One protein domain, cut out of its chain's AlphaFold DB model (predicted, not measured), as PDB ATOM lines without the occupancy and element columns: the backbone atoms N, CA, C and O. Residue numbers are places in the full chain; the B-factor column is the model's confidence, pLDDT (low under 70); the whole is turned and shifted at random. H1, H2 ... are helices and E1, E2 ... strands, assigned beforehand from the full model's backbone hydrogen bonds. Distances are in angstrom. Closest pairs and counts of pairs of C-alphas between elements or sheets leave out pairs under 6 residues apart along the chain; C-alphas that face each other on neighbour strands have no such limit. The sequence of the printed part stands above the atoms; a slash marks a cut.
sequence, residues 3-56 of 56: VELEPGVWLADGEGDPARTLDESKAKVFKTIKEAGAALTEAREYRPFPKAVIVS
ATOM      1  N   VAL A   3     143.032 235.612 200.605       96.75
ATOM      2  CA  VAL A   3     143.557 234.249 200.446       96.75
ATOM      3  C   VAL A   3     145.037 234.338 200.105       96.75
ATOM      4  O   VAL A   3     145.394 234.839 199.039       96.75
ATOM      5  N   GLU A   4     145.883 233.849 201.003       97.56
ATOM      6  CA  GLU A   4     147.300 233.614 200.742       97.56
ATOM      7  C   GLU A   4     147.439 232.179 200.235       97.56
ATOM      8  O   GLU A   4     147.042 231.236 200.913       97.56
ATOM      9  N   LEU A   5     147.931 231.995 199.014       95.44
ATOM     10  CA  LEU A   5     148.066 230.684 198.373       95.44
ATOM     11  C   LEU A   5     149.377 229.992 198.767       95.44
ATOM     12  O   LEU A   5     149.430 228.779 198.974       95.44
ATOM     13  N   GLU A   6     150.436 230.788 198.861       95.50
ATOM     14  CA  GLU A   6     151.781 230.429 199.302       95.50
ATOM     15  C   GLU A   6     152.342 231.625 200.084       95.50
ATOM     16  O   GLU A   6     151.834 232.729 199.897       95.50
ATOM     17  N   PRO A   7     153.387 231.460 200.914       95.81
ATOM     18  CA  PRO A   7     153.956 232.575 201.669       95.81
ATOM     19  C   PRO A   7     154.294 233.782 200.777       95.81
ATOM     20  O   PRO A   7     155.146 233.683 199.891       95.81
ATOM     21  N   GLY A   8     153.614 234.908 201.004       95.31
ATOM     22  CA  GLY A   8     153.746 236.149 200.238       95.31
ATOM     23  C   GLY A   8     153.044 236.168 198.873       95.31
ATOM     24  O   GLY A   8     153.194 237.140 198.137       95.31
ATOM     25  N   VAL A   9     152.286 235.130 198.514       96.00
ATOM     26  CA  VAL A   9     151.551 235.022 197.244       96.00
ATOM     27  C   VAL A   9     150.059 235.011 197.525       96.00
ATOM     28  O   VAL A   9     149.528 234.081 198.127       96.00
ATOM     29  N   TRP A  10     149.360 236.013 197.014       96.81
ATOM     30  CA  TRP A  10     147.953 236.241 197.301       96.81
ATOM     31  C   TRP A  10     147.095 236.039 196.068       96.81
ATOM     32  O   TRP A  10     147.524 236.310 194.945       96.81
ATOM     33  N   LEU A  11     145.859 235.603 196.286       95.56
ATOM     34  CA  LEU A  11     144.843 235.607 195.244       95.56
ATOM     35  C   LEU A  11     144.513 237.059 194.869       95.56
ATOM     36  O   LEU A  11     144.296 237.893 195.751       95.56
ATOM     37  N   ALA A  12     144.483 237.361 193.575       95.38
ATOM     38  CA  ALA A  12     144.201 238.694 193.048       95.38
ATOM     39  C   ALA A  12     142.882 238.715 192.263       95.38
ATOM     40  O   ALA A  12     142.355 237.671 191.880       95.38
ATOM     41  N   ASP A  13     142.351 239.913 192.021       88.06
ATOM     42  CA  ASP A  13     141.281 240.106 191.043       88.06
ATOM     43  C   ASP A  13     141.858 240.049 189.619       88.06
ATOM     44  O   ASP A  13     142.878 240.674 189.328       88.06
ATOM     45  N   GLY A  14     141.209 239.292 188.733       81.62
ATOM     46  CA  GLY A  14     141.621 239.126 187.340       81.62
ATOM     47  C   GLY A  14     141.215 237.773 186.761       81.62
ATOM     48  O   GLY A  14     140.685 236.919 187.470       81.62
ATOM     49  N   GLU A  15     141.474 237.592 185.471       68.50
ATOM     50  CA  GLU A  15     141.291 236.326 184.755       68.50
ATOM     51  C   GLU A  15     142.606 235.521 184.753       68.50
ATOM     52  O   GLU A  15     143.695 236.099 184.696       68.50
ATOM     53  N   GLY A  16     142.517 234.190 184.834       71.19
ATOM     54  CA  GLY A  16     143.662 233.270 184.851       71.19
ATOM     55  C   GLY A  16     143.536 232.165 185.905       71.19
ATOM     56  O   GLY A  16     142.558 232.121 186.644       71.19
ATOM     57  N   ASP A  17     144.567 231.319 186.010       71.44
ATOM     58  CA  ASP A  17     144.496 229.996 186.654       71.44
ATOM     59  C   ASP A  17     145.399 229.833 187.914       71.44
ATOM     60  O   ASP A  17     146.441 229.166 187.857       71.44
ATOM     61  N   PRO A  18     145.074 230.385 189.100       85.62
ATOM     62  CA  PRO A  18     144.298 231.593 189.375       85.62
ATOM     63  C   PRO A  18     145.129 232.881 189.176       85.62
ATOM     64  O   PRO A  18     146.369 232.856 189.184       85.62
ATOM     65  N   ALA A  19     144.460 234.037 189.098       93.19
ATOM     66  CA  ALA A  19     145.113 235.347 189.184       93.19
ATOM     67  C   ALA A  19     145.792 235.550 190.555       93.19
ATOM     68  O   ALA A  19     145.212 235.282 191.612       93.19
ATOM     69  N   ARG A  20     147.048 236.018 190.544       94.38
ATOM     70  CA  ARG A  20     147.906 236.121 191.736       94.38
ATOM     71  C   ARG A  20     148.670 237.434 191.792       94.38
ATOM     72  O   ARG A  20     149.023 238.001 190.763       94.38
ATOM     73  N   THR A  21     148.987 237.868 193.006       94.88
ATOM     74  CA  THR A  21     149.834 239.033 193.284       94.88
ATOM     75  C   THR A  21     150.835 238.717 194.396       94.88
ATOM     76  O   THR A  21     150.553 237.913 195.281       94.88
ATOM     77  N   LEU A  22     152.006 239.355 194.356       96.06
ATOM     78  CA  LEU A  22     152.980 239.352 195.460       96.06
ATOM     79  C   LEU A  22     152.758 240.522 196.433       96.06
ATOM     80  O   LEU A  22     153.393 240.610 197.478       96.06
ATOM     81  N   ASP A  23     151.872 241.446 196.065       95.50
ATOM     82  CA  ASP A  23     151.510 242.618 196.850       95.50
ATOM     83  C   ASP A  23     150.176 242.366 197.559       95.50
ATOM     84  O   ASP A  23     149.115 242.372 196.927       95.50
ATOM     85  N   GLU A  24     150.233 242.156 198.876       94.62
ATOM     86  CA  GLU A  24     149.065 241.905 199.727       94.62
ATOM     87  C   GLU A  24     148.033 243.047 199.668       94.62
ATOM     88  O   GLU A  24     146.829 242.825 199.835       94.62
ATOM     89  N   SER A  25     148.469 244.287 199.426       94.88
ATOM     90  CA  SER A  25     147.547 245.427 199.336       94.88
ATOM     91  C   SER A  25     146.638 245.351 198.105       94.88
ATOM     92  O   SER A  25     145.554 245.933 198.102       94.88
ATOM     93  N   LYS A  26     147.054 244.585 197.091       94.69
ATOM     94  CA  LYS A  26     146.303 244.309 195.859       94.69
ATOM     95  C   LYS A  26     145.619 242.944 195.877       94.69
ATOM     96  O   LYS A  26     145.049 242.537 194.867       94.69
ATOM     97  N   ALA A  27     145.716 242.214 196.986       96.00
ATOM     98  CA  ALA A  27     145.030 240.944 197.136       96.00
ATOM     99  C   ALA A  27     143.516 241.153 197.094       96.00
ATOM    100  O   ALA A  27     142.983 242.124 197.638       96.00
ATOM    101  N   LYS A  28     142.820 240.187 196.501       95.31
ATOM    102  CA  LYS A  28     141.365 240.155 196.467       95.31
ATOM    103  C   LYS A  28     140.814 240.100 197.888       95.31
ATOM    104  O   LYS A  28     141.170 239.217 198.676       95.31
ATOM    105  N   VAL A  29     139.925 241.038 198.209       96.19
ATOM    106  CA  VAL A  29     139.275 241.114 199.520       96.19
ATOM    107  C   VAL A  29     137.884 240.499 199.440       96.19
ATOM    108  O   VAL A  29     136.988 241.008 198.770       96.19
ATOM    109  N   PHE A  30     137.696 239.411 200.172       95.75
ATOM    110  CA  PHE A  30     136.426 238.719 200.333       95.75
ATOM    111  C   PHE A  30     135.662 239.259 201.537       95.75
ATOM    112  O   PHE A  30     136.252 239.564 202.584       95.75
ATOM    113  N   LYS A  31     134.334 239.336 201.399       95.31
ATOM    114  CA  LYS A  31     133.444 239.819 202.461       95.31
ATOM    115  C   LYS A  31     133.222 238.751 203.520       95.31
ATOM    116  O   LYS A  31     133.044 239.076 204.691       95.31
ATOM    117  N   THR A  32     133.227 237.481 203.117       96.31
ATOM    118  CA  THR A  32     132.974 236.354 204.018       96.31
ATOM    119  C   THR A  32     134.005 235.243 203.865       96.31
ATOM    120  O   THR A  32     134.617 235.068 202.811       96.31
ATOM    121  N   ILE A  33     134.154 234.431 204.916       95.62
ATOM    122  CA  ILE A  33     135.067 233.281 204.903       95.62
ATOM    123  C   ILE A  33     134.629 232.233 203.879       95.62
ATOM    124  O   ILE A  33     135.461 231.556 203.282       95.62
ATOM    125  N   LYS A  34     133.316 232.137 203.635       96.31
ATOM    126  CA  LYS A  34     132.730 231.243 202.639       96.31
ATOM    127  C   LYS A  34     133.168 231.628 201.226       96.31
ATOM    128  O   LYS A  34     133.540 230.747 200.461       96.31
ATOM    129  N   GLU A  35     133.158 232.919 200.898       95.50
ATOM    130  CA  GLU A  35     133.639 233.416 199.601       95.50
ATOM    131  C   GLU A  35     135.141 233.163 199.425       95.50
ATOM    132  O   GLU A  35     135.555 232.642 198.393       95.50
ATOM    133  N   ALA A  36     135.946 233.458 200.452       95.81
ATOM    134  CA  ALA A  36     137.384 233.192 200.424       95.81
ATOM    135  C   ALA A  36     137.692 231.691 200.260       95.81
ATOM    136  O   ALA A  36     138.562 231.312 199.479       95.81
ATOM    137  N   GLY A  37     136.953 230.824 200.959       96.06
ATOM    138  CA  GLY A  37     137.091 229.372 200.846       96.06
ATOM    139  C   GLY A  37     136.670 228.830 199.479       96.06
ATOM    140  O   GLY A  37     137.330 227.935 198.952       96.06
ATOM    141  N   ALA A  38     135.612 229.386 198.882       95.62
ATOM    142  CA  ALA A  38     135.195 229.036 197.525       95.62
ATOM    143  C   ALA A  38     136.284 229.399 196.507       95.62
ATOM    144  O   ALA A  38     136.696 228.546 195.728       95.62
ATOM    145  N   ALA A  39     136.832 230.613 196.595       94.06
ATOM    146  CA  ALA A  39     137.906 231.055 195.712       94.06
ATOM    147  C   ALA A  39     139.207 230.250 195.903       94.06
ATOM    148  O   ALA A  39     139.912 229.960 194.940       94.06
ATOM    149  N   LEU A  40     139.521 229.831 197.135       95.12
ATOM    150  CA  LEU A  40     140.631 228.907 197.381       95.12
ATOM    151  C   LEU A  40     140.367 227.515 196.784       95.12
ATOM    152  O   LEU A  40     141.296 226.858 196.325       95.12
ATOM    153  N   THR A  41     139.121 227.047 196.805       94.94
ATOM    154  CA  THR A  41     138.745 225.757 196.207       94.94
ATOM    155  C   THR A  41     138.913 225.796 194.691       94.94
ATOM    156  O   THR A  41     139.533 224.898 194.138       94.94
ATOM    157  N   GLU A  42     138.465 226.873 194.047       93.19
ATOM    158  CA  GLU A  42     138.662 227.119 192.614       93.19
ATOM    159  C   GLU A  42     140.157 227.190 192.256       93.19
ATOM    160  O   GLU A  42     140.632 226.473 191.381       93.19
ATOM    161  N   ALA A  43     140.953 227.949 193.018       93.31
ATOM    162  CA  ALA A  43     142.410 227.981 192.854       93.31
ATOM    163  C   ALA A  43     143.053 226.581 192.943       93.31
ATOM    164  O   ALA A  43     144.067 226.314 192.287       93.31
ATOM    165  N   ARG A  44     142.468 225.683 193.747       94.38
ATOM    166  CA  ARG A  44     142.952 224.313 193.936       94.38
ATOM    167  C   ARG A  44     142.684 223.373 192.774       94.38
ATOM    168  O   ARG A  44     143.381 222.363 192.683       94.38
ATOM    169  N   GLU A  45     141.759 223.713 191.882       93.56
ATOM    170  CA  GLU A  45     141.539 222.963 190.643       93.56
ATOM    171  C   GLU A  45     142.772 223.027 189.728       93.56
ATOM    172  O   GLU A  45     143.091 222.058 189.043       93.56
ATOM    173  N   TYR A  46     143.529 224.126 189.799       89.56
ATOM    174  CA  TYR A  46     144.756 224.335 189.027       89.56
ATOM    175  C   TYR A  46     146.014 223.821 189.732       89.56
ATOM    176  O   TYR A  46     146.908 223.246 189.106       89.56
ATOM    177  N   ARG A  47     146.123 224.049 191.048       90.44
ATOM    178  CA  ARG A  47     147.262 223.605 191.865       90.44
ATOM    179  C   ARG A  47     146.842 223.407 193.328       90.44
ATOM    180  O   ARG A  47     146.219 224.291 193.888       90.44
ATOM    181  N   PRO A  48     147.303 222.364 194.043       92.00
ATOM    182  CA  PRO A  48     146.799 222.040 195.389       92.00
ATOM    183  C   PRO A  48     146.962 223.097 196.504       92.00
ATOM    184  O   PRO A  48     146.252 223.019 197.506       92.00
ATOM    185  N   PHE A  49     147.912 224.036 196.391       93.88
ATOM    186  CA  PHE A  49     148.252 225.050 197.411       93.88
ATOM    187  C   PHE A  49     148.136 224.546 198.874       93.88
ATOM    188  O   PHE A  49     147.256 224.972 199.634       93.88
ATOM    189  N   PRO A  50     149.009 223.610 199.298       95.12
ATOM    190  CA  PRO A  50     148.903 222.955 200.606       95.12
ATOM    191  C   PRO A  50     149.193 223.892 201.786       95.12
ATOM    192  O   PRO A  50     148.845 223.575 202.917       95.12
ATOM    193  N   LYS A  51     149.838 225.035 201.525       95.56
ATOM    194  CA  LYS A  51     150.160 226.067 202.521       95.56
ATOM    195  C   LYS A  51     149.174 227.236 202.507       95.56
ATOM    196  O   LYS A  51     149.428 228.225 203.183       95.56
ATOM    197  N   ALA A  52     148.094 227.142 201.730       96.31
ATOM    198  CA  ALA A  52     147.163 228.247 201.606       96.31
ATOM    199  C   ALA A  52     146.413 228.517 202.911       96.31
ATOM    200  O   ALA A  52     145.944 227.583 203.572       96.31
ATOM    201  N   VAL A  53     146.241 229.796 203.230       96.94
ATOM    202  CA  VAL A  53     145.528 230.276 204.413       96.94
ATOM    203  C   VAL A  53     144.573 231.409 204.051       96.94
ATOM    204  O   VAL A  53     144.791 232.173 203.111       96.94
ATOM    205  N   ILE A  54     143.482 231.514 204.809       96.69
ATOM    206  CA  ILE A  54     142.569 232.656 204.743       96.69
ATOM    207  C   ILE A  54     142.949 233.597 205.881       96.69
ATOM    208  O   ILE A  54     142.873 233.218 207.049       96.69
ATOM    209  N   VAL A  55     143.344 234.817 205.537       95.19
ATOM    210  CA  VAL A  55     143.748 235.861 206.487       95.19
ATOM    211  C   VAL A  55     142.597 236.850 206.625       95.19
ATOM    212  O   VAL A  55     142.046 237.277 205.611       95.19
ATOM    213  N   SER A  56     142.166 237.174 207.848       85.88
ATOM    214  CA  SER A  56     140.999 238.042 208.080       85.88
ATOM    215  C   SER A  56     141.298 239.508 207.835       85.88
ATOM    216  O   SER A  56     142.237 239.999 208.497       85.88
TER     217      SER A  56
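AT A GLANCE: This is residues 3 to 56 of the 56 residues of an uncharacterized protein of Syntrophorhabdus sp. PtaB.Bin047 (UniProt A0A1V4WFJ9). A small sheet of three short strands, E2, E1 and E3, is covered on one face by a single helix, H1, which makes two layers, helix over sheet. A long loop, residues 12 to 32, runs from E2 to H1, and its residues 20 to 21 pair with residues 10 to 11 of E2. The printed part has 54 residues, with three named strands and one named helix in the chain order E1, E2, H1, E3; the sheet order is E2, E1, E3, all antiparallel. The class is mixed, helices and strands, with 24 residues in named elements, under half of the printed part. The whole is compact and rounded, with a radius of gyration of the C-alphas of 9.8 A and spans of 24 by 22 by 22 A.

IN THESE COORDINATES: In the sheet, E1 takes residues 3 to 6, 9.1 A from first to last C-alpha, and begins with C-alpha 3 at (143.557, 234.249, 200.446). E2 takes residues 9 to 11, 7.0 A long, and E3 residues 53 to 55, 6.2 A long, ending with C-alpha 55 at (143.748, 235.861, 206.487). H1 takes residues 33 to 46, 20.6 A long, and begins with C-alpha 33 at (135.067, 233.281, 204.903).

HOW THE PARTS SIT: E1 is the inner strand, with E2 and E3 as edge strands. E1 and E2 form a hairpin and are antiparallel at 144 degrees, with N 5 and O 9 within hydrogen-bond range at 2.8 A and N 11 and O 3 at 2.9 A. E1 and E3 are antiparallel at 137 degrees, with N 53 and O 4 at 2.8 A. The pairing is staggered: E1 pairs with E3 over residues 3 to 4 and with E2 over residues 4 to 6. E2 and E3 are apart. H1 is on the sheet at a height of 8.9 A, over E1 and only just over E3, with 3 of its C-alphas falling there. It runs along the strands, only just, at 27 degrees to E1 on the local plane. The closest C-alphas of H1 and E1 are those of Ala 36 and Val 3, 6.3 A apart; those of H1 and E3 are Ala 36 and Ile 54, 6.8 A apart. E2, H1 and E3 form a split strand-helix-strand unit, two strands running the same way with E1 between them, and its crossover is right-handed. In H1, 9 of 10 O i to N i+4 pairs are within hydrogen-bond range.

THE WHOLE: The two C-alphas farthest apart are those of Ser 25 and Glu 45, 24.8 A. The printed part has no cut and ends at residue 56, the chain's last. The link from E2 to H1 is long, that from H1 to E3 short, and that from E1 to E2 tight. The mean pLDDT of the printed part is 93.0; residue 15 is under 70.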